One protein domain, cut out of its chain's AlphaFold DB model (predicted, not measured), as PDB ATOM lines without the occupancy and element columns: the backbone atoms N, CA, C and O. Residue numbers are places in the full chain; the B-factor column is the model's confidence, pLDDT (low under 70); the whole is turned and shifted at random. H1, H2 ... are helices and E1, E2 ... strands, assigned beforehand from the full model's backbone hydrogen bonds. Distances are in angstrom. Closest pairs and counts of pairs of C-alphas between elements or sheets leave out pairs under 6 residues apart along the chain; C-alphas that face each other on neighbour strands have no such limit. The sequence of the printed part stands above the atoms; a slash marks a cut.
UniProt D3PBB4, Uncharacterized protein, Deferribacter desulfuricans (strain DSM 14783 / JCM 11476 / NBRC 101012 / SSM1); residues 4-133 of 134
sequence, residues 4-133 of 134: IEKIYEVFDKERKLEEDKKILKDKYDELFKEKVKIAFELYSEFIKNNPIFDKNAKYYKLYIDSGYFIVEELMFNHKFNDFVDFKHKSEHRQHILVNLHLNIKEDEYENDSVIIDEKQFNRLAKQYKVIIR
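Overview. This is residues 4 to 133 of the 134 residues of an uncharacterized protein of Deferribacter desulfuricans (strain DSM 14783 / JCM 11476 / NBRC 101012 / SSM1) (UniProt D3PBB4). A compact head built on one strongly twisted sheet, strands E1 to E6, has a very long helix, H1, running out of it as an arm: residues 32 to 49 of H1 pack on the sheet, chiefly along E5, and residues 4 to 31 stick out. The short helix H2 covers part of the sheet at E1. The printed part has 130 residues, with two named helices and six named strands: along the chain H1 comes first, then E1 to E5, then H2 and last E6; the class is mixed, helices and strands, and the sheet is branched at E2, which has E1, E3 and E6 as neighbours, with E2 and E6 parallel and the other neighbour pairs, E1 and E2, E1 and E5, E2 and E3, E3 and E4, antiparallel. The whole is loose, with a radius of gyration of the C-alphas of 20.2 A, and spans 72 by 31 by 30 A, the arm making the length.

Along the chain. The sheet holds E1, residues 59 to 65, 18.8 A long; E2, residues 68 to 79, 30.1 A, which bends by 65 degrees at residue 76; E3, residues 83 to 88; E4, residues 97 to 101; E5, residues 113 to 117; and E6, residues 130 to 132. H1, residues 4 to 49, is 67.5 A long, from C-alpha 4 at (-25.016, -4.283, 47.264) to C-alpha 49 at (-48.283, -48.394, 1.841). H2 is residues 118 to 125, 10.2 A. E6 ends with C-alpha 132 at (-39.270, -27.515, -1.866).

Arrangement. E1 to E4 form a meander, each strand the antiparallel neighbour of the one before, and each step is a hairpin. In E1 and E2, N 63 and O 70 are 2.8 A apart; in E2 and E3, N 75 and O 87, 2.8 A; in E3 and E4, N 86 and O 98, 2.8 A. E2 has three neighbours: E1 lies on one side, beside residues 68 to 74, and E3, beside 74 to 79, and E6, beside 68 to 72, on the other side. E6 is parallel to E2, with N 131 and O 69 at 2.8 A. E5 is antiparallel to E1, with N 62 and O 114 at 2.8 A. H1 is on the sheet but only grazes it; the closest C-alphas of H1 and E5 are Ala 39 and Val 114, 5.6 A. H2 is on the sheet at a height over the sheet of 9.3 A. It runs along the strands, at 23 degrees to E1 on the local plane. H1 and H2 are close but not clearly touching. In both helices every O i to N i+4 pair is within hydrogen-bond range.

Size, cuts and confidence. The two C-alphas farthest apart, those of Ile 4 and Asn 56, are 72.4 A apart. Without residues 4 to 31, which stand free, the body spans 32 by 31 by 22 A. The printed part has no cut; the link from E4 to E5, 11 residues, is long. The mean pLDDT of the printed part is 94.1, and no printed residue is under 70.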
ATOM      1  N   ILE A   4     -24.599  -2.934  46.874       95.38
ATOM      2  CA  ILE A   4     -25.016  -4.283  47.264       95.38
ATOM      3  C   ILE A   4     -26.469  -4.540  46.839       95.38
ATOM      4  O   ILE A   4     -26.756  -5.584  46.260       95.38
ATOM      5  N   GLU A   5     -27.371  -3.572  47.030       94.69
ATOM      6  CA  GLU A   5     -28.770  -3.671  46.573       94.69
ATOM      7  C   GLU A   5     -28.863  -3.854  45.050       94.69
ATOM      8  O   GLU A   5     -29.620  -4.699  44.577       94.69
ATOM      9  N   LYS A   6     -28.048  -3.119  44.277       93.69
ATOM     10  CA  LYS A   6     -27.965  -3.279  42.812       93.69
ATOM     11  C   LYS A   6     -27.514  -4.679  42.403       93.69
ATOM     12  O   LYS A   6     -28.060  -5.235  41.455       93.69
ATOM     13  N   ILE A   7     -26.518  -5.237  43.094       95.00
ATOM     14  CA  ILE A   7     -26.012  -6.590  42.821       95.00
ATOM     15  C   ILE A   7     -27.107  -7.627  43.086       95.00
ATOM     16  O   ILE A   7     -27.356  -8.474  42.229       95.00
ATOM     17  N   TYR A   8     -27.807  -7.528  44.220       95.75
ATOM     18  CA  TYR A   8     -28.915  -8.435  44.527       95.75
ATOM     19  C   TYR A   8     -30.046  -8.343  43.501       95.75
ATOM     20  O   TYR A   8     -30.550  -9.375  43.063       95.75
ATOM     21  N   GLU A   9     -30.402  -7.136  43.058       96.56
ATOM     22  CA  GLU A   9     -31.429  -6.957  42.029       96.56
ATOM     23  C   GLU A   9     -31.036  -7.627  40.700       96.56
ATOM     24  O   GLU A   9     -31.881  -8.226  40.030       96.56
ATOM     25  N   VAL A  10     -29.758  -7.552  40.311       97.44
ATOM     26  CA  VAL A  10     -29.245  -8.228  39.110       97.44
ATOM     27  C   VAL A  10     -29.308  -9.746  39.268       97.44
ATOM     28  O   VAL A  10     -29.841 -10.414  38.383       97.44
ATOM     29  N   PHE A  11     -28.840 -10.290  40.393       97.81
ATOM     30  CA  PHE A  11     -28.866 -11.736  40.639       97.81
ATOM     31  C   PHE A  11     -30.286 -12.298  40.688       97.81
ATOM     32  O   PHE A  11     -30.547 -13.364  40.130       97.81
ATOM     33  N   ASP A  12     -31.234 -11.581  41.292       97.62
ATOM     34  CA  ASP A  12     -32.631 -12.010  41.304       97.62
ATOM     35  C   ASP A  12     -33.257 -12.011  39.904       97.62
ATOM     36  O   ASP A  12     -34.059 -12.894  39.593       97.62
ATOM     37  N   LYS A  13     -32.890 -11.056  39.038       98.00
ATOM     38  CA  LYS A  13     -33.328 -11.048  37.633       98.00
ATOM     39  C   LYS A  13     -32.729 -12.210  36.849       98.00
ATOM     40  O   LYS A  13     -33.459 -12.880  36.126       98.00
ATOM     41  N   GLU A  14     -31.432 -12.460  37.002       97.56
ATOM     42  CA  GLU A  14     -30.741 -13.568  36.337       97.56
ATOM     43  C   GLU A  14     -31.337 -14.920  36.742       97.56
ATOM     44  O   GLU A  14     -31.681 -15.727  35.880       97.56
ATOM     45  N   ARG A  15     -31.570 -15.128  38.043       97.69
ATOM     46  CA  ARG A  15     -32.213 -16.342  38.559       97.69
ATOM     47  C   ARG A  15     -33.588 -16.578  37.934       97.69
ATOM     48  O   ARG A  15     -33.864 -17.692  37.498       97.69
ATOM     49  N   LYS A  16     -34.429 -15.540  37.847       97.94
ATOM     50  CA  LYS A  16     -35.748 -15.636  37.196       97.94
ATOM     51  C   LYS A  16     -35.636 -15.983  35.711       97.94
ATOM     52  O   LYS A  16     -36.382 -16.825  35.230       97.94
ATOM     53  N   LEU A  17     -34.685 -15.381  34.995       98.12
ATOM     54  CA  LEU A  17     -34.463 -15.687  33.579       98.12
ATOM     55  C   LEU A  17     -33.999 -17.133  33.360       98.12
ATOM     56  O   LEU A  17     -34.425 -17.760  32.392       98.12
ATOM     57  N   GLU A  18     -33.162 -17.682  34.242       97.69
ATOM     58  CA  GLU A  18     -32.769 -19.096  34.168       97.69
ATOM     59  C   GLU A  18     -33.945 -20.042  34.483       97.69
ATOM     60  O   GLU A  18     -34.091 -21.073  33.819       97.69
ATOM     61  N   GLU A  19     -34.833 -19.685  35.419       97.56
ATOM     62  CA  GLU A  19     -36.086 -20.419  35.666       97.56
ATOM     63  C   GLU A  19     -37.004 -20.403  34.427       97.56
ATOM     64  O   GLU A  19     -37.441 -21.463  33.967       97.56
ATOM     65  N   ASP A  20     -37.231 -19.231  33.828       98.00
ATOM     66  CA  ASP A  20     -38.052 -19.072  32.620       98.00
ATOM     67  C   ASP A  20     -37.472 -19.847  31.428       98.00
ATOM     68  O   ASP A  20     -38.197 -20.519  30.688       98.00
ATOM     69  N   LYS A  21     -36.149 -19.802  31.256       97.94
ATOM     70  CA  LYS A  21     -35.426 -20.544  30.215       97.94
ATOM     71  C   LYS A  21     -35.590 -22.049  30.379       97.94
ATOM     72  O   LYS A  21     -35.785 -22.740  29.379       97.94
ATOM     73  N   LYS A  22     -35.537 -22.560  31.611       97.50
ATOM     74  CA  LYS A  22     -35.786 -23.979  31.886       97.50
ATOM     75  C   LYS A  22     -37.211 -24.370  31.498       97.50
ATOM     76  O   LYS A  22     -37.383 -25.323  30.750       97.50
ATOM     77  N   ILE A  23     -38.211 -23.597  31.924       97.75
ATOM     78  CA  ILE A  23     -39.622 -23.849  31.582       97.75
ATOM     79  C   ILE A  23     -39.831 -23.829  30.063       97.75
ATOM     80  O   ILE A  23     -40.551 -24.666  29.519       97.75
ATOM     81  N   LEU A  24     -39.219 -22.870  29.362       97.81
ATOM     82  CA  LEU A  24     -39.320 -22.777  27.908       97.81
ATOM     83  C   LEU A  24     -38.660 -23.973  27.217       97.81
ATOM     84  O   LEU A  24     -39.212 -24.486  26.246       97.81
ATOM     85  N   LYS A  25     -37.510 -24.425  27.726       97.50
ATOM     86  CA  LYS A  25     -36.830 -25.619  27.228       97.50
ATOM     87  C   LYS A  25     -37.695 -26.866  27.408       97.50
ATOM     88  O   LYS A  25     -37.881 -27.589  26.441       97.50
ATOM     89  N   ASP A  26     -38.280 -27.062  28.587       97.56
ATOM     90  CA  ASP A  26     -39.137 -28.222  28.860       97.56
ATOM     91  C   ASP A  26     -40.345 -28.253  27.899       97.56
ATOM     92  O   ASP A  26     -40.625 -29.278  27.280       97.56
ATOM     93  N   LYS A  27     -40.998 -27.103  27.671       97.19
ATOM     94  CA  LYS A  27     -42.090 -26.970  26.684       97.19
ATOM     95  C   LYS A  27     -41.636 -27.235  25.250       97.19
ATOM     96  O   LYS A  27     -42.379 -27.810  24.457       97.19
ATOM     97  N   TYR A  28     -40.442 -26.772  24.889       95.06
ATOM     98  CA  TYR A  28     -39.874 -27.028  23.570       95.06
ATOM     99  C   TYR A  28     -39.607 -28.524  23.369       95.06
ATOM    100  O   TYR A  28     -39.961 -29.069  22.325       95.06
ATOM    101  N   ASP A  29     -39.049 -29.194  24.377       94.75
ATOM    102  CA  ASP A  29     -38.767 -30.630  24.347       94.75
ATOM    103  C   ASP A  29     -40.068 -31.455  24.250       94.75
ATOM    104  O   ASP A  29     -40.109 -32.460  23.537       94.75
ATOM    105  N   GLU A  30     -41.153 -31.023  24.902       95.81
ATOM    106  CA  GLU A  30     -42.493 -31.613  24.742       95.81
ATOM    107  C   GLU A  30     -43.004 -31.496  23.297       95.81
ATOM    108  O   GLU A  30     -43.373 -32.503  22.691       95.81
ATOM    109  N   LEU A  31     -42.948 -30.299  22.705       94.38
ATOM    110  CA  LEU A  31     -43.349 -30.083  21.308       94.38
ATOM    111  C   LEU A  31     -42.471 -30.865  20.322       94.38
ATOM    112  O   LEU A  31     -42.955 -31.351  19.299       94.38
ATOM    113  N   PHE A  32     -41.178 -31.000  20.614       93.75
ATOM    114  CA  PHE A  32     -40.271 -31.798  19.798       93.75
ATOM    115  C   PHE A  32     -40.660 -33.280  19.817       93.75
ATOM    116  O   PHE A  32     -40.720 -33.904  18.759       93.75
ATOM    117  N   LYS A  33     -41.023 -33.836  20.980       94.31
ATOM    118  CA  LYS A  33     -41.541 -35.213  21.072       94.31
ATOM    119  C   LYS A  33     -42.824 -35.403  20.264       94.31
ATOM    120  O   LYS A  33     -42.976 -36.426  19.600       94.31
ATOM    121  N   GLU A  34     -43.725 -34.422  20.265       93.88
ATOM    122  CA  GLU A  34     -44.924 -34.469  19.420       93.88
ATOM    123  C   GLU A  34     -44.577 -34.460  17.923       93.88
ATOM    124  O   GLU A  34     -45.132 -35.252  17.160       93.88
ATOM    125  N   LYS A  35     -43.617 -33.626  17.493       94.38
ATOM    126  CA  LYS A  35     -43.118 -33.633  16.105       94.38
ATOM    127  C   LYS A  35     -42.548 -34.991  15.708       94.38
ATOM    128  O   LYS A  35     -42.869 -35.496  14.633       94.38
ATOM    129  N   VAL A  36     -41.723 -35.573  16.571       95.62
ATOM    130  CA  VAL A  36     -41.123 -36.897  16.373       95.62
ATOM    131  C   VAL A  36     -42.208 -37.964  16.226       95.62
ATOM    132  O   VAL A  36     -42.156 -38.770  15.298       95.62
ATOM    133  N   LYS A  37     -43.252 -37.918  17.061       96.06
ATOM    134  CA  LYS A  37     -44.395 -38.831  16.959       96.06
ATOM    135  C   LYS A  37     -45.129 -38.703  15.623       96.06
ATOM    136  O   LYS A  37     -45.401 -39.708  14.972       96.06
ATOM    137  N   ILE A  38     -45.398 -37.479  15.168       95.12
ATOM    138  CA  ILE A  38     -46.025 -37.233  13.859       95.12
ATOM    139  C   ILE A  38     -45.140 -37.768  12.722       95.12
ATOM    140  O   ILE A  38     -45.638 -38.403  11.790       95.12
ATOM    141  N   ALA A  39     -43.824 -37.545  12.793       96.56
ATOM    142  CA  ALA A  39     -42.881 -38.087  11.818       96.56
ATOM    143  C   ALA A  39     -42.906 -39.626  11.804       96.56
ATOM    144  O   ALA A  39     -42.928 -40.225  10.725       96.56
ATOM    145  N   PHE A  40     -42.986 -40.266  12.973       97.81
ATOM    146  CA  PHE A  40     -43.108 -41.717  13.089       97.81
ATOM    147  C   PHE A  40     -44.436 -42.258  12.531       97.81
ATOM    148  O   PHE A  40     -44.448 -43.294  11.858       97.81
ATOM    149  N   GLU A  41     -45.557 -41.565  12.743       97.00
ATOM    150  CA  GLU A  41     -46.853 -41.940  12.162       97.00
ATOM    151  C   GLU A  41     -46.814 -41.885  10.626       97.00
ATOM    152  O   GLU A  41     -47.251 -42.826   9.954       97.00
ATOM    153  N   LEU A  42     -46.220 -40.827  10.062       97.12
ATOM    154  CA  LEU A  42     -46.007 -40.701   8.617       97.12
ATOM    155  C   LEU A  42     -45.085 -41.802   8.077       97.12
ATOM    156  O   LEU A  42     -45.368 -42.360   7.016       97.12
ATOM    157  N   TYR A  43     -44.023 -42.135   8.812       97.12
ATOM    158  CA  TYR A  43     -43.098 -43.221   8.484       97.12
ATOM    159  C   TYR A  43     -43.827 -44.570   8.462       97.12
ATOM    160  O   TYR A  43     -43.728 -45.325   7.495       97.12
ATOM    161  N   SER A  44     -44.614 -44.855   9.497       96.81
ATOM    162  CA  SER A  44     -45.368 -46.102   9.631       96.81
ATOM    163  C   SER A  44     -46.384 -46.267   8.503       96.81
ATOM    164  O   SER A  44     -46.506 -47.345   7.914       96.81
ATOM    165  N   GLU A  45     -47.093 -45.191   8.156       97.44
ATOM    166  CA  GLU A  45     -47.996 -45.169   7.005       97.44
ATOM    167  C   GLU A  45     -47.240 -45.398   5.690       97.44
ATOM    168  O   GLU A  45     -47.691 -46.192   4.861       97.44
ATOM    169  N   PHE A  46     -46.087 -44.748   5.509       97.06
ATOM    170  CA  PHE A  46     -45.254 -44.904   4.320       97.06
ATOM    171  C   PHE A  46     -44.819 -46.362   4.126       97.06
ATOM    172  O   PHE A  46     -45.069 -46.932   3.062       97.06
ATOM    173  N   ILE A  47     -44.234 -46.987   5.156       96.12
ATOM    174  CA  ILE A  47     -43.779 -48.387   5.116       96.12
ATOM    175  C   ILE A  47     -44.940 -49.334   4.808       96.12
ATOM    176  O   ILE A  47     -44.813 -50.221   3.963       96.12
ATOM    177  N   LYS A  48     -46.098 -49.121   5.442       95.00
ATOM    178  CA  LYS A  48     -47.296 -49.939   5.217       95.00
ATOM    179  C   LYS A  48     -47.811 -49.837   3.779       95.00
ATOM    180  O   LYS A  48     -48.251 -50.840   3.218       95.00
ATOM    181  N   ASN A  49     -47.780 -48.641   3.193       94.12
ATOM    182  CA  ASN A  49     -48.283 -48.394   1.841       94.12
ATOM    183  C   ASN A  49     -47.278 -48.770   0.743       94.12
ATOM    184  O   ASN A  49     -47.690 -48.982  -0.396       94.12
ATOM    185  N   ASN A  50     -45.988 -48.883   1.075       92.56
ATOM    186  CA  ASN A  50     -44.903 -49.141   0.129       92.56
ATOM    187  C   ASN A  50     -44.150 -50.451   0.457       92.56
ATOM    188  O   ASN A  50     -42.941 -50.428   0.694       92.56
ATOM    189  N   PRO A  51     -44.815 -51.629   0.439       87.19
ATOM    190  CA  PRO A  51     -44.144 -52.911   0.687       87.19
ATOM    191  C   PRO A  51     -43.099 -53.252  -0.395       87.19
ATOM    192  O   PRO A  51     -42.148 -54.004  -0.154       87.19
ATOM    193  N   ILE A  52     -43.265 -52.683  -1.593       90.38
ATOM    194  CA  ILE A  52     -42.351 -52.786  -2.731       90.38
ATOM    195  C   ILE A  52     -41.961 -51.363  -3.141       90.38
ATOM    196  O   ILE A  52     -42.829 -50.525  -3.364       90.38
ATOM    197  N   PHE A  53     -40.656 -51.106  -3.248       91.50
ATOM    198  CA  PHE A  53     -40.112 -49.805  -3.636       91.50
ATOM    199  C   PHE A  53     -39.913 -49.755  -5.153       91.50
ATOM    200  O   PHE A  53     -39.236 -50.620  -5.715       91.50
ATOM    201  N   ASP A  54     -40.498 -48.753  -5.806       91.75
ATOM    202  CA  ASP A  54     -40.451 -48.563  -7.254       91.75
ATOM    203  C   ASP A  54     -39.398 -47.511  -7.619       91.75
ATOM    204  O   ASP A  54     -39.404 -46.396  -7.111       91.75
ATOM    205  N   LYS A  55     -38.508 -47.846  -8.556       90.81
ATOM    206  CA  LYS A  55     -37.459 -46.941  -9.045       90.81
ATOM    207  C   LYS A  55     -38.005 -45.689  -9.733       90.81
ATOM    208  O   LYS A  55     -37.295 -44.689  -9.793       90.81
ATOM    209  N   ASN A  56     -39.220 -45.761 -10.268       92.38
ATOM    210  CA  ASN A  56     -39.849 -44.672 -11.011       92.38
ATOM    211  C   ASN A  56     -40.809 -43.839 -10.153       92.38
ATOM    212  O   ASN A  56     -41.294 -42.804 -10.613       92.38
ATOM    213  N   ALA A  57     -41.104 -44.278  -8.925       94.19
ATOM    214  CA  ALA A  57     -41.940 -43.521  -8.009       94.19
ATOM    215  C   ALA A  57     -41.193 -42.293  -7.472       94.19
ATOM    216  O   ALA A  57     -39.967 -42.288  -7.329       94.19
ATOM    217  N   LYS A  58     -41.952 -41.242  -7.151       95.06
ATOM    218  CA  LYS A  58     -41.409 -40.066  -6.474       95.06
ATOM    219  C   LYS A  58     -41.439 -40.272  -4.969       95.06
ATOM    220  O   LYS A  58     -42.487 -40.571  -4.393       95.06
ATOM    221  N   TYR A  59     -40.289 -40.040  -4.356       97.00
ATOM    222  CA  TYR A  59     -40.109 -40.062  -2.914       97.00
ATOM    223  C   TYR A  59     -39.633 -38.700  -2.441       97.00
ATOM    224  O   TYR A  59     -39.014 -37.946  -3.193       97.00
ATOM    225  N   TYR A  60     -39.904 -38.399  -1.180       97.12
ATOM    226  CA  TYR A  60     -39.587 -37.105  -0.603       97.12
ATOM    227  C   TYR A  60     -39.035 -37.283   0.803       97.12
ATOM    228  O   TYR A  60     -39.633 -38.003   1.602       97.12
ATOM    229  N   LYS A  61     -37.934 -36.602   1.135       97.25
ATOM    230  CA  LYS A  61     -37.540 -36.381   2.530       97.25
ATOM    231  C   LYS A  61     -38.263 -35.132   3.012       97.25
ATOM    232  O   LYS A  61     -38.044 -34.052   2.470       97.25
ATOM    233  N   LEU A  62     -39.130 -35.284   4.002       96.88
ATOM    234  CA  LEU A  62     -39.889 -34.205   4.617       96.88
ATOM    235  C   LEU A  62     -39.311 -33.897   5.998       96.88
ATOM    236  O   LEU A  62     -39.115 -34.806   6.798       96.88
ATOM    237  N   TYR A  63     -39.073 -32.621   6.274       95.38
ATOM    238  CA  TYR A  63     -38.662 -32.093   7.571       95.38
ATOM    239  C   TYR A  63     -39.816 -31.277   8.159       95.38
ATOM    240  O   TYR A  63     -40.377 -30.409   7.478       95.38
ATOM    241  N   ILE A  64     -40.183 -31.566   9.409       93.88
ATOM    242  CA  ILE A  64     -41.277 -30.895  10.117       93.88
ATOM    243  C   ILE A  64     -40.721 -29.667  10.840       93.88
ATOM    244  O   ILE A  64     -40.235 -29.757  11.967       93.88
ATOM    245  N   ASP A  65     -40.825 -28.496  10.218       88.62
ATOM    246  CA  ASP A  65     -40.369 -27.233  10.801       88.62
ATOM    247  C   ASP A  65     -41.540 -26.429  11.401       88.62
ATOM    248  O   ASP A  65     -42.720 -26.767  11.269       88.62
ATOM    249  N   SER A  66     -41.224 -25.379  12.151       83.88
ATOM    250  CA  SER A  66     -42.186 -24.519  12.834       83.88
ATOM    251  C   SER A  66     -43.018 -23.712  11.832       83.88
ATOM    252  O   SER A  66     -42.642 -22.624  11.403       83.88
ATOM    253  N   GLY A  67     -44.189 -24.252  11.481       84.06
ATOM    254  CA  GLY A  67     -45.195 -23.592  10.643       84.06
ATOM    255  C   GLY A  67     -45.129 -23.926   9.149       84.06
ATOM    256  O   GLY A  67     -45.904 -23.365   8.373       84.06
ATOM    257  N   TYR A  68     -44.234 -24.821   8.726       91.44
ATOM    258  CA  TYR A  68     -44.145 -25.301   7.345       91.44
ATOM    259  C   TYR A  68     -43.371 -26.621   7.264       91.44
ATOM    260  O   TYR A  68     -42.667 -27.013   8.191       91.44
ATOM    261  N   PHE A  69     -43.474 -27.289   6.118       94.38
ATOM    262  CA  PHE A  69     -42.630 -28.431   5.776       94.38
ATOM    263  C   PHE A  69     -41.510 -28.003   4.834       94.38
ATOM    264  O   PHE A  69     -41.764 -27.282   3.867       94.38
ATOM    265  N   ILE A  70     -40.290 -28.475   5.082       94.56
ATOM    266  CA  ILE A  70     -39.209 -28.442   4.086       94.56
ATOM    267  C   ILE A  70     -39.169 -29.812   3.430       94.56
ATOM    268  O   ILE A  70     -39.212 -30.829   4.122       94.56
ATOM    269  N   VAL A  71     -39.112 -29.852   2.105       95.19
ATOM    270  CA  VAL A  71     -39.170 -31.102   1.353       95.19
ATOM    271  C   VAL A  71     -38.052 -31.165   0.325       95.19
ATOM    272  O   VAL A  71     -37.809 -30.208  -0.404       95.19
ATOM    273  N   GLU A  72     -37.396 -32.317   0.250       95.56
ATOM    274  CA  GLU A  72     -36.355 -32.621  -0.728       95.56
ATOM    275  C   GLU A  72     -36.777 -33.831  -1.558       95.56
ATOM    276  O   GLU A  72     -37.125 -34.879  -1.007       95.56
ATOM    277  N   GLU A  73     -36.746 -33.696  -2.885       95.75
ATOM    278  CA  GLU A  73     -37.029 -34.812  -3.786       95.75
ATOM    279  C   GLU A  73     -35.927 -35.868  -3.711       95.75
ATOM    280  O   GLU A  73     -34.726 -35.573  -3.751       95.75
ATOM    281  N   LEU A  74     -36.361 -37.120  -3.639       96.19
ATOM    282  CA  LEU A  74     -35.516 -38.294  -3.558       96.19
ATOM    283  C   LEU A  74     -35.731 -39.201  -4.767       96.19
ATOM    284  O   LEU A  74     -36.830 -39.328  -5.305       96.19
ATOM    285  N   MET A  75     -34.665 -39.897  -5.137       94.12
ATOM    286  CA  MET A  75     -34.679 -40.993  -6.093       94.12
ATOM    287  C   MET A  75     -34.298 -42.273  -5.364       94.12
ATOM    288  O   MET A  75     -33.323 -42.295  -4.608       94.12
ATOM    289  N   PHE A  76     -35.046 -43.345  -5.603       95.12
ATOM    290  CA  PHE A  76     -34.664 -44.663  -5.110       95.12
ATOM    291  C   PHE A  76     -33.263 -45.032  -5.620       95.12
ATOM    292  O   PHE A  76     -32.972 -44.898  -6.811       95.12
ATOM    293  N   ASN A  77     -32.407 -45.529  -4.729       94.50
ATOM    294  CA  ASN A  77     -31.065 -45.985  -5.075       94.50
ATOM    295  C   ASN A  77     -30.961 -47.512  -4.970       94.50
ATOM    296  O   ASN A  77     -30.759 -48.195  -5.980       94.50
ATOM    297  N   HIS A  78     -31.115 -48.059  -3.763       94.62
ATOM    298  CA  HIS A  78     -30.959 -49.491  -3.511       94.62
ATOM    299  C   HIS A  78     -31.812 -49.957  -2.330       94.62
ATOM    300  O   HIS A  78     -32.087 -49.182  -1.420       94.62
ATOM    301  N   LYS A  79     -32.204 -51.235  -2.322       94.31
ATOM    302  CA  LYS A  79     -32.887 -51.869  -1.189       94.31
ATOM    303  C   LYS A  79     -32.003 -52.972  -0.624       94.31
ATOM    304  O   LYS A  79     -31.636 -53.890  -1.353       94.31
ATOM    305  N   PHE A  80     -31.730 -52.888   0.668       93.56
ATOM    306  CA  PHE A  80     -31.098 -53.934   1.459       93.56
ATOM    307  C   PHE A  80     -32.159 -54.669   2.287       93.56
ATOM    308  O   PHE A  80     -33.352 -54.364   2.209       93.56
ATOM    309  N   ASN A  81     -31.729 -55.655   3.075       91.50
ATOM    310  CA  ASN A  81     -32.643 -56.419   3.925       91.50
ATOM    311  C   ASN A  81     -33.297 -55.534   4.995       91.50
ATOM    312  O   ASN A  81     -34.506 -55.616   5.193       91.50
ATOM    313  N   ASP A  82     -32.512 -54.652   5.619       93.44
ATOM    314  CA  ASP A  82     -32.943 -53.913   6.813       93.44
ATOM    315  C   ASP A  82     -33.258 -52.436   6.537       93.44
ATOM    316  O   ASP A  82     -33.868 -51.758   7.367       93.44
ATOM    317  N   PHE A  83     -32.847 -51.918   5.377       94.88
ATOM    318  CA  PHE A  83     -33.030 -50.518   5.005       94.88
ATOM    319  C   PHE A  83     -33.088 -50.296   3.489       94.88
ATOM    320  O   PHE A  83     -32.736 -51.162   2.685       94.88
ATOM    321  N   VAL A  84     -33.542 -49.109   3.101       95.81
ATOM    322  CA  VAL A  84     -33.605 -48.619   1.724       95.81
ATOM    323  C   VAL A  84     -32.820 -47.325   1.622       95.81
ATOM    324  O   VAL A  84     -33.023 -46.415   2.423       95.81
ATOM    325  N   ASP A  85     -31.975 -47.237   0.605       96.06
ATOM    326  CA  ASP A  85     -31.224 -46.037   0.286       96.06
ATOM    327  C   ASP A  85     -31.922 -45.237  -0.798       96.06
ATOM    328  O   ASP A  85     -32.334 -45.753  -1.847       96.06
ATOM    329  N   PHE A  86     -31.928 -43.934  -0.580       96.19
ATOM    330  CA  PHE A  86     -32.330 -42.929  -1.535       96.19
ATOM    331  C   PHE A  86     -31.169 -41.975  -1.796       96.19
ATOM    332  O   PHE A  86     -30.297 -41.772  -0.952       96.19
ATOM    333  N   LYS A  87     -31.172 -41.360  -2.973       94.94
ATOM    334  CA  LYS A  87     -30.322 -40.213  -3.305       94.94
ATOM    335  C   LYS A  87     -31.184 -38.974  -3.397       94.94
ATOM    336  O   LYS A  87     -32.328 -39.059  -3.840       94.94
ATOM    337  N   HIS A  88     -30.625 -37.820  -3.060       94.50
ATOM    338  CA  HIS A  88     -31.269 -36.565  -3.429       94.50
ATOM    339  C   HIS A  88     -31.304 -36.418  -4.950       94.50
ATOM    340  O   HIS A  88     -30.339 -36.756  -5.638       94.50
ATOM    341  N   LYS A  89     -32.412 -35.886  -5.467       91.69
ATOM    342  CA  LYS A  89     -32.538 -35.511  -6.880       91.69
ATOM    343  C   LYS A  89     -31.758 -34.236  -7.218       91.69
ATOM    344  O   LYS A  89     -31.326 -34.075  -8.351       91.69
ATOM    345  N   SER A  90     -31.556 -33.374  -6.221       88.94
ATOM    346  CA  SER A  90     -30.700 -32.184  -6.283       88.94
ATOM    347  C   SER A  90     -29.298 -32.505  -6.806       88.94
ATOM    348  O   SER A  90     -28.590 -33.328  -6.216       88.94
ATOM    349  N   GLU A  91     -28.842 -31.801  -7.846       84.75
ATOM    350  CA  GLU A  91     -27.486 -31.968  -8.393       84.75
ATOM    351  C   GLU A  91     -26.395 -31.644  -7.359       84.75
ATOM    352  O   GLU A  91     -25.340 -32.282  -7.330       84.75
ATOM    353  N   HIS A  92     -26.666 -30.697  -6.456       85.81
ATOM    354  CA  HIS A  92     -25.732 -30.278  -5.409       85.81
ATOM    355  C   HIS A  92     -25.565 -31.324  -4.301       85.81
ATOM    356  O   HIS A  92     -24.547 -31.340  -3.609       85.81
ATOM    357  N   ARG A  93     -26.555 -32.206  -4.125       84.62
ATOM    358  CA  ARG A  93     -26.613 -33.175  -3.017       84.62
ATOM    359  C   ARG A  93     -26.747 -34.623  -3.464       84.62
ATOM    360  O   ARG A  93     -26.884 -35.499  -2.618       84.62
ATOM    361  N   GLN A  94     -26.635 -34.899  -4.759       83.06
ATOM    362  CA  GLN A  94     -26.742 -36.246  -5.333       83.06
ATOM    363  C   GLN A  94     -25.767 -37.280  -4.734       83.06
ATOM    364  O   GLN A  94     -25.999 -38.484  -4.830       83.06
ATOM    365  N   HIS A  95     -24.667 -36.819  -4.124       85.56
ATOM    366  CA  HIS A  95     -23.669 -37.660  -3.459       85.56
ATOM    367  C   HIS A  95     -24.040 -38.018  -2.009       85.56
ATOM    368  O   HIS A  95     -23.389 -38.870  -1.408       85.56
ATOM    369  N   ILE A  96     -25.068 -37.379  -1.446       89.44
ATOM    370  CA  ILE A  96     -25.564 -37.631  -0.094       89.44
ATOM    371  C   ILE A  96     -26.672 -38.686  -0.176       89.44
ATOM    372  O   ILE A  96     -27.641 -38.532  -0.926       89.44
ATOM    373  N   LEU A  97     -26.513 -39.757   0.600       92.88
ATOM    374  CA  LEU A  97     -27.506 -40.817   0.738       92.88
ATOM    375  C   LEU A  97     -28.458 -40.520   1.896       92.88
ATOM    376  O   LEU A  97     -28.062 -39.966   2.923       92.88
ATOM    377  N   VAL A  98     -29.712 -40.916   1.716       94.56
ATOM    378  CA  VAL A  98     -30.746 -40.884   2.746       94.56
ATOM    379  C   VAL A  98     -31.218 -42.307   2.974       94.56
ATOM    380  O   VAL A  98     -31.745 -42.936   2.058       94.56
ATOM    381  N   ASN A  99     -31.059 -42.790   4.201       94.94
ATOM    382  CA  ASN A  99     -31.364 -44.171   4.545       94.94
ATOM    383  C   ASN A  99     -32.706 -44.241   5.277       94.94
ATOM    384  O   ASN A  99     -33.006 -43.424   6.151       94.94
ATOM    385  N   LEU A 100     -33.501 -45.245   4.931       95.06
ATOM    386  CA  LEU A 100     -34.762 -45.583   5.571       95.06
ATOM    387  C   LEU A 100     -34.678 -46.998   6.121       95.06
ATOM    388  O   LEU A 100     -34.731 -47.953   5.350       95.06
ATOM    389  N   HIS A 101     -34.594 -47.149   7.435       94.38
ATOM    390  CA  HIS A 101     -34.669 -48.473   8.048       94.38
ATOM    391  C   HIS A 101     -36.119 -48.963   8.048       94.38
ATOM    392  O   HIS A 101     -37.032 -48.166   8.225       94.38
ATOM    393  N   LEU A 102     -36.334 -50.258   7.805       92.44
ATOM    394  CA  LEU A 102     -37.665 -50.830   7.553       92.44
ATOM    395  C   LEU A 102     -38.397 -51.306   8.817       92.44
ATOM    396  O   LEU A 102     -39.592 -51.585   8.760       92.44
ATOM    397  N   ASN A 103     -37.693 -51.427   9.942       90.75
ATOM    398  CA  ASN A 103     -38.218 -52.008  11.178       90.75
ATOM    399  C   ASN A 103     -37.829 -51.179  12.412       90.75
ATOM    400  O   ASN A 103     -37.291 -51.712  13.376       90.75
ATOM    401  N   ILE A 104     -38.054 -49.865  12.341       92.69
ATOM    402  CA  ILE A 104     -37.906 -48.944  13.477       92.69
ATOM    403  C   ILE A 104     -39.202 -48.931  14.298       92.69
ATOM    404  O   ILE A 104     -40.290 -48.843  13.717       92.69
ATOM    405  N   LYS A 105     -39.097 -48.981  15.628       93.94
ATOM    406  CA  LYS A 105     -40.216 -48.759  16.560       93.94
ATOM    407  C   LYS A 105     -40.365 -47.282  16.939       93.94
ATOM    408  O   LYS A 105     -39.449 -46.492  16.761       93.94
ATOM    409  N   GLU A 106     -41.518 -46.909  17.493       92.69
ATOM    410  CA  GLU A 106     -41.799 -45.514  17.879       92.69
ATOM    411  C   GLU A 106     -40.765 -44.965  18.871       92.69
ATOM    412  O   GLU A 106     -40.300 -43.841  18.716       92.69
ATOM    413  N   ASP A 107     -40.356 -45.777  19.847       92.56
ATOM    414  CA  ASP A 107     -39.373 -45.427  20.878       92.56
ATOM    415  C   ASP A 107     -37.928 -45.333  20.363       92.56
ATOM    416  O   ASP A 107     -37.072 -44.781  21.045       92.56
ATOM    417  N   GLU A 108     -37.663 -45.835  19.156       92.06
ATOM    418  CA  GLU A 108     -36.362 -45.768  18.478       92.06
ATOM    419  C   GLU A 108     -36.299 -44.608  17.463       92.06
ATOM    420  O   GLU A 108     -35.245 -44.333  16.882       92.06
ATOM    421  N   TYR A 109     -37.425 -43.936  17.203       92.44
ATOM    422  CA  TYR A 109     -37.506 -42.854  16.230       92.44
ATOM    423  C   TYR A 109     -37.209 -41.517  16.909       92.44
ATOM    424  O   TYR A 109     -38.041 -40.984  17.626       92.44
ATOM    425  N   GLU A 110     -36.027 -40.950  16.667       90.88
ATOM    426  CA  GLU A 110     -35.572 -39.714  17.335       90.88
ATOM    427  C   GLU A 110     -35.468 -38.506  16.384       90.88
ATOM    428  O   GLU A 110     -34.781 -37.528  16.671       90.88
ATOM    429  N   ASN A 111     -36.125 -38.564  15.221       89.88
ATOM    430  CA  ASN A 111     -36.007 -37.541  14.181       89.88
ATOM    431  C   ASN A 111     -37.338 -36.830  13.906       89.88
ATOM    432  O   ASN A 111     -38.403 -37.437  13.916       89.88
ATOM    433  N   ASP A 112     -37.268 -35.551  13.553       90.12
ATOM    434  CA  ASP A 112     -38.397 -34.733  13.084       90.12
ATOM    435  C   ASP A 112     -38.557 -34.766  11.551       90.12
ATOM    436  O   ASP A 112     -39.231 -33.922  10.951       90.12
ATOM    437  N   SER A 113     -37.912 -35.735  10.896       95.19
ATOM    438  CA  SER A 113     -37.881 -35.847   9.445       95.19
ATOM    439  C   SER A 113     -38.115 -37.268   8.964       95.19
ATOM    440  O   SER A 113     -37.535 -38.225   9.469       95.19
ATOM    441  N   VAL A 114     -38.874 -37.412   7.883       97.06
ATOM    442  CA  VAL A 114     -39.438 -38.686   7.428       97.06
ATOM    443  C   VAL A 114     -39.387 -38.804   5.907       97.06
ATOM    444  O   VAL A 114     -39.432 -37.797   5.206       97.06
ATOM    445  N   ILE A 115     -39.254 -40.026   5.384       97.56
ATOM    446  CA  ILE A 115     -39.437 -40.282   3.950       97.56
ATOM    447  C   ILE A 115     -40.904 -40.606   3.695       97.56
ATOM    448  O   ILE A 115     -41.475 -41.445   4.388       97.56
ATOM    449  N   ILE A 116     -41.490 -39.946   2.703       97.56
ATOM    450  CA  ILE A 116     -42.889 -40.113   2.310       97.56
ATOM    451  C   ILE A 116     -43.018 -40.335   0.802       97.56
ATOM    452  O   ILE A 116     -42.125 -39.984   0.022       97.56
ATOM    453  N   ASP A 117     -44.154 -40.896   0.391       97.06
ATOM    454  CA  ASP A 117     -44.522 -41.036  -1.017       97.06
ATOM    455  C   ASP A 117     -45.255 -39.793  -1.554       97.06
ATOM    456  O   ASP A 117     -45.655 -38.881  -0.820       97.06
ATOM    457  N   GLU A 118     -45.453 -39.756  -2.873       96.06
ATOM    458  CA  GLU A 118     -46.174 -38.677  -3.560       96.06
ATOM    459  C   GLU A 118     -47.616 -38.499  -3.057       96.06
ATOM    460  O   GLU A 118     -48.140 -37.382  -3.038       96.06
ATOM    461  N   LYS A 119     -48.280 -39.568  -2.603       96.12
ATOM    462  CA  LYS A 119     -49.661 -39.493  -2.109       96.12
ATOM    463  C   LYS A 119     -49.718 -38.769  -0.764       96.12
ATOM    464  O   LYS A 119     -50.561 -37.882  -0.590       96.12
ATOM    465  N   GLN A 120     -48.836 -39.118   0.168       96.75
ATOM    466  CA  GLN A 120     -48.695 -38.435   1.452       96.75
ATOM    467  C   GLN A 120     -48.267 -36.979   1.247       96.75
ATOM    468  O   GLN A 120     -48.890 -36.085   1.822       96.75
ATOM    469  N   PHE A 121     -47.291 -36.725   0.367       96.69
ATOM    470  CA  PHE A 121     -46.850 -35.371   0.023       96.69
ATOM    471  C   PHE A 121     -48.015 -34.506  -0.475       96.69
ATOM    472  O   PHE A 121     -48.297 -33.451   0.094       96.69
ATOM    473  N   ASN A 122     -48.763 -34.989  -1.469       95.88
ATOM    474  CA  ASN A 122     -49.907 -34.269  -2.030       95.88
ATOM    475  C   ASN A 122     -51.027 -34.033  -1.007       95.88
ATOM    476  O   ASN A 122     -51.758 -33.047  -1.110       95.88
ATOM    477  N   ARG A 123     -51.202 -34.930  -0.026       95.25
ATOM    478  CA  ARG A 123     -52.158 -34.736   1.076       95.25
ATOM    479  C   ARG A 123     -51.710 -33.602   1.998       95.25
ATOM    480  O   ARG A 123     -52.533 -32.752   2.330       95.25
ATOM    481  N   LEU A 124     -50.434 -33.574   2.377       94.06
ATOM    482  CA  LEU A 124     -49.867 -32.561   3.275       94.06
ATOM    483  C   LEU A 124     -49.792 -31.179   2.609       94.06
ATOM    484  O   LEU A 124     -50.212 -30.190   3.204       94.06
ATOM    485  N   ALA A 125     -49.361 -31.112   1.348       93.06
ATOM    486  CA  ALA A 125     -49.220 -29.862   0.597       93.06
ATOM    487  C   ALA A 125     -50.546 -29.112   0.367       93.06
ATOM    488  O   ALA A 125     -50.544 -27.910   0.115       93.06
ATOM    489  N   LYS A 126     -51.692 -29.798   0.470       93.38
ATOM    490  CA  LYS A 126     -53.022 -29.162   0.400       93.38
ATOM    491  C   LYS A 126     -53.390 -28.382   1.658       93.38
ATOM    492  O   LYS A 126     -54.245 -27.507   1.589       93.38
ATOM    493  N   GLN A 127     -52.819 -28.754   2.799       89.81
ATOM    494  CA  GLN A 127     -53.212 -28.227   4.107       89.81
ATOM    495  C   GLN A 127     -52.138 -27.328   4.719       89.81
ATOM    496  O   GLN A 127     -52.455 -26.461   5.528       89.81
ATOM    497  N   TYR A 128     -50.881 -27.510   4.318       89.88
ATOM    498  CA  TYR A 128     -49.741 -26.855   4.940       89.88
ATOM    499  C   TYR A 128     -48.837 -26.202   3.903       89.88
ATOM    500  O   TYR A 128     -48.724 -26.655   2.764       89.88
ATOM    501  N   LYS A 129     -48.144 -25.142   4.328       91.38
ATOM    502  CA  LYS A 129     -47.092 -24.522   3.528       91.38
ATOM    503  C   LYS A 129     -45.937 -25.510   3.366       91.38
ATOM    504  O   LYS A 129     -45.409 -26.017   4.354       91.38
ATOM    505  N   VAL A 130     -45.529 -25.734   2.121       91.00
ATOM    506  CA  VAL A 130     -44.399 -26.596   1.762       91.00
ATOM    507  C   VAL A 130     -43.352 -25.769   1.030       91.00
ATOM    508  O   VAL A 130     -43.678 -25.018   0.112       91.00
ATOM    509  N   ILE A 131     -42.096 -25.908   1.442       91.81
ATOM    510  CA  ILE A 131     -40.926 -25.326   0.791       91.81
ATOM    511  C   ILE A 131     -40.139 -26.479   0.178       91.81
ATOM    512  O   ILE A 131     -39.606 -27.320   0.900       91.81
ATOM    513  N   ILE A 132     -40.081 -26.528  -1.151       88.44
ATOM    514  CA  ILE A 132     -39.270 -27.515  -1.866       88.44
ATOM    515  C   ILE A 132     -37.848 -26.969  -1.961       88.44
ATOM    516  O   ILE A 132     -37.650 -25.829  -2.386       88.44
ATOM    517  N   ARG A 133     -36.871 -27.764  -1.533       85.00
ATOM    518  CA  ARG A 133     -35.451 -27.441  -1.637       85.00
ATOM    519  C   ARG A 133     -34.848 -28.230  -2.795       85.00
ATOM    520  O   ARG A 133     -34.844 -29.461  -2.770       85.00
TER     521      ARG A 133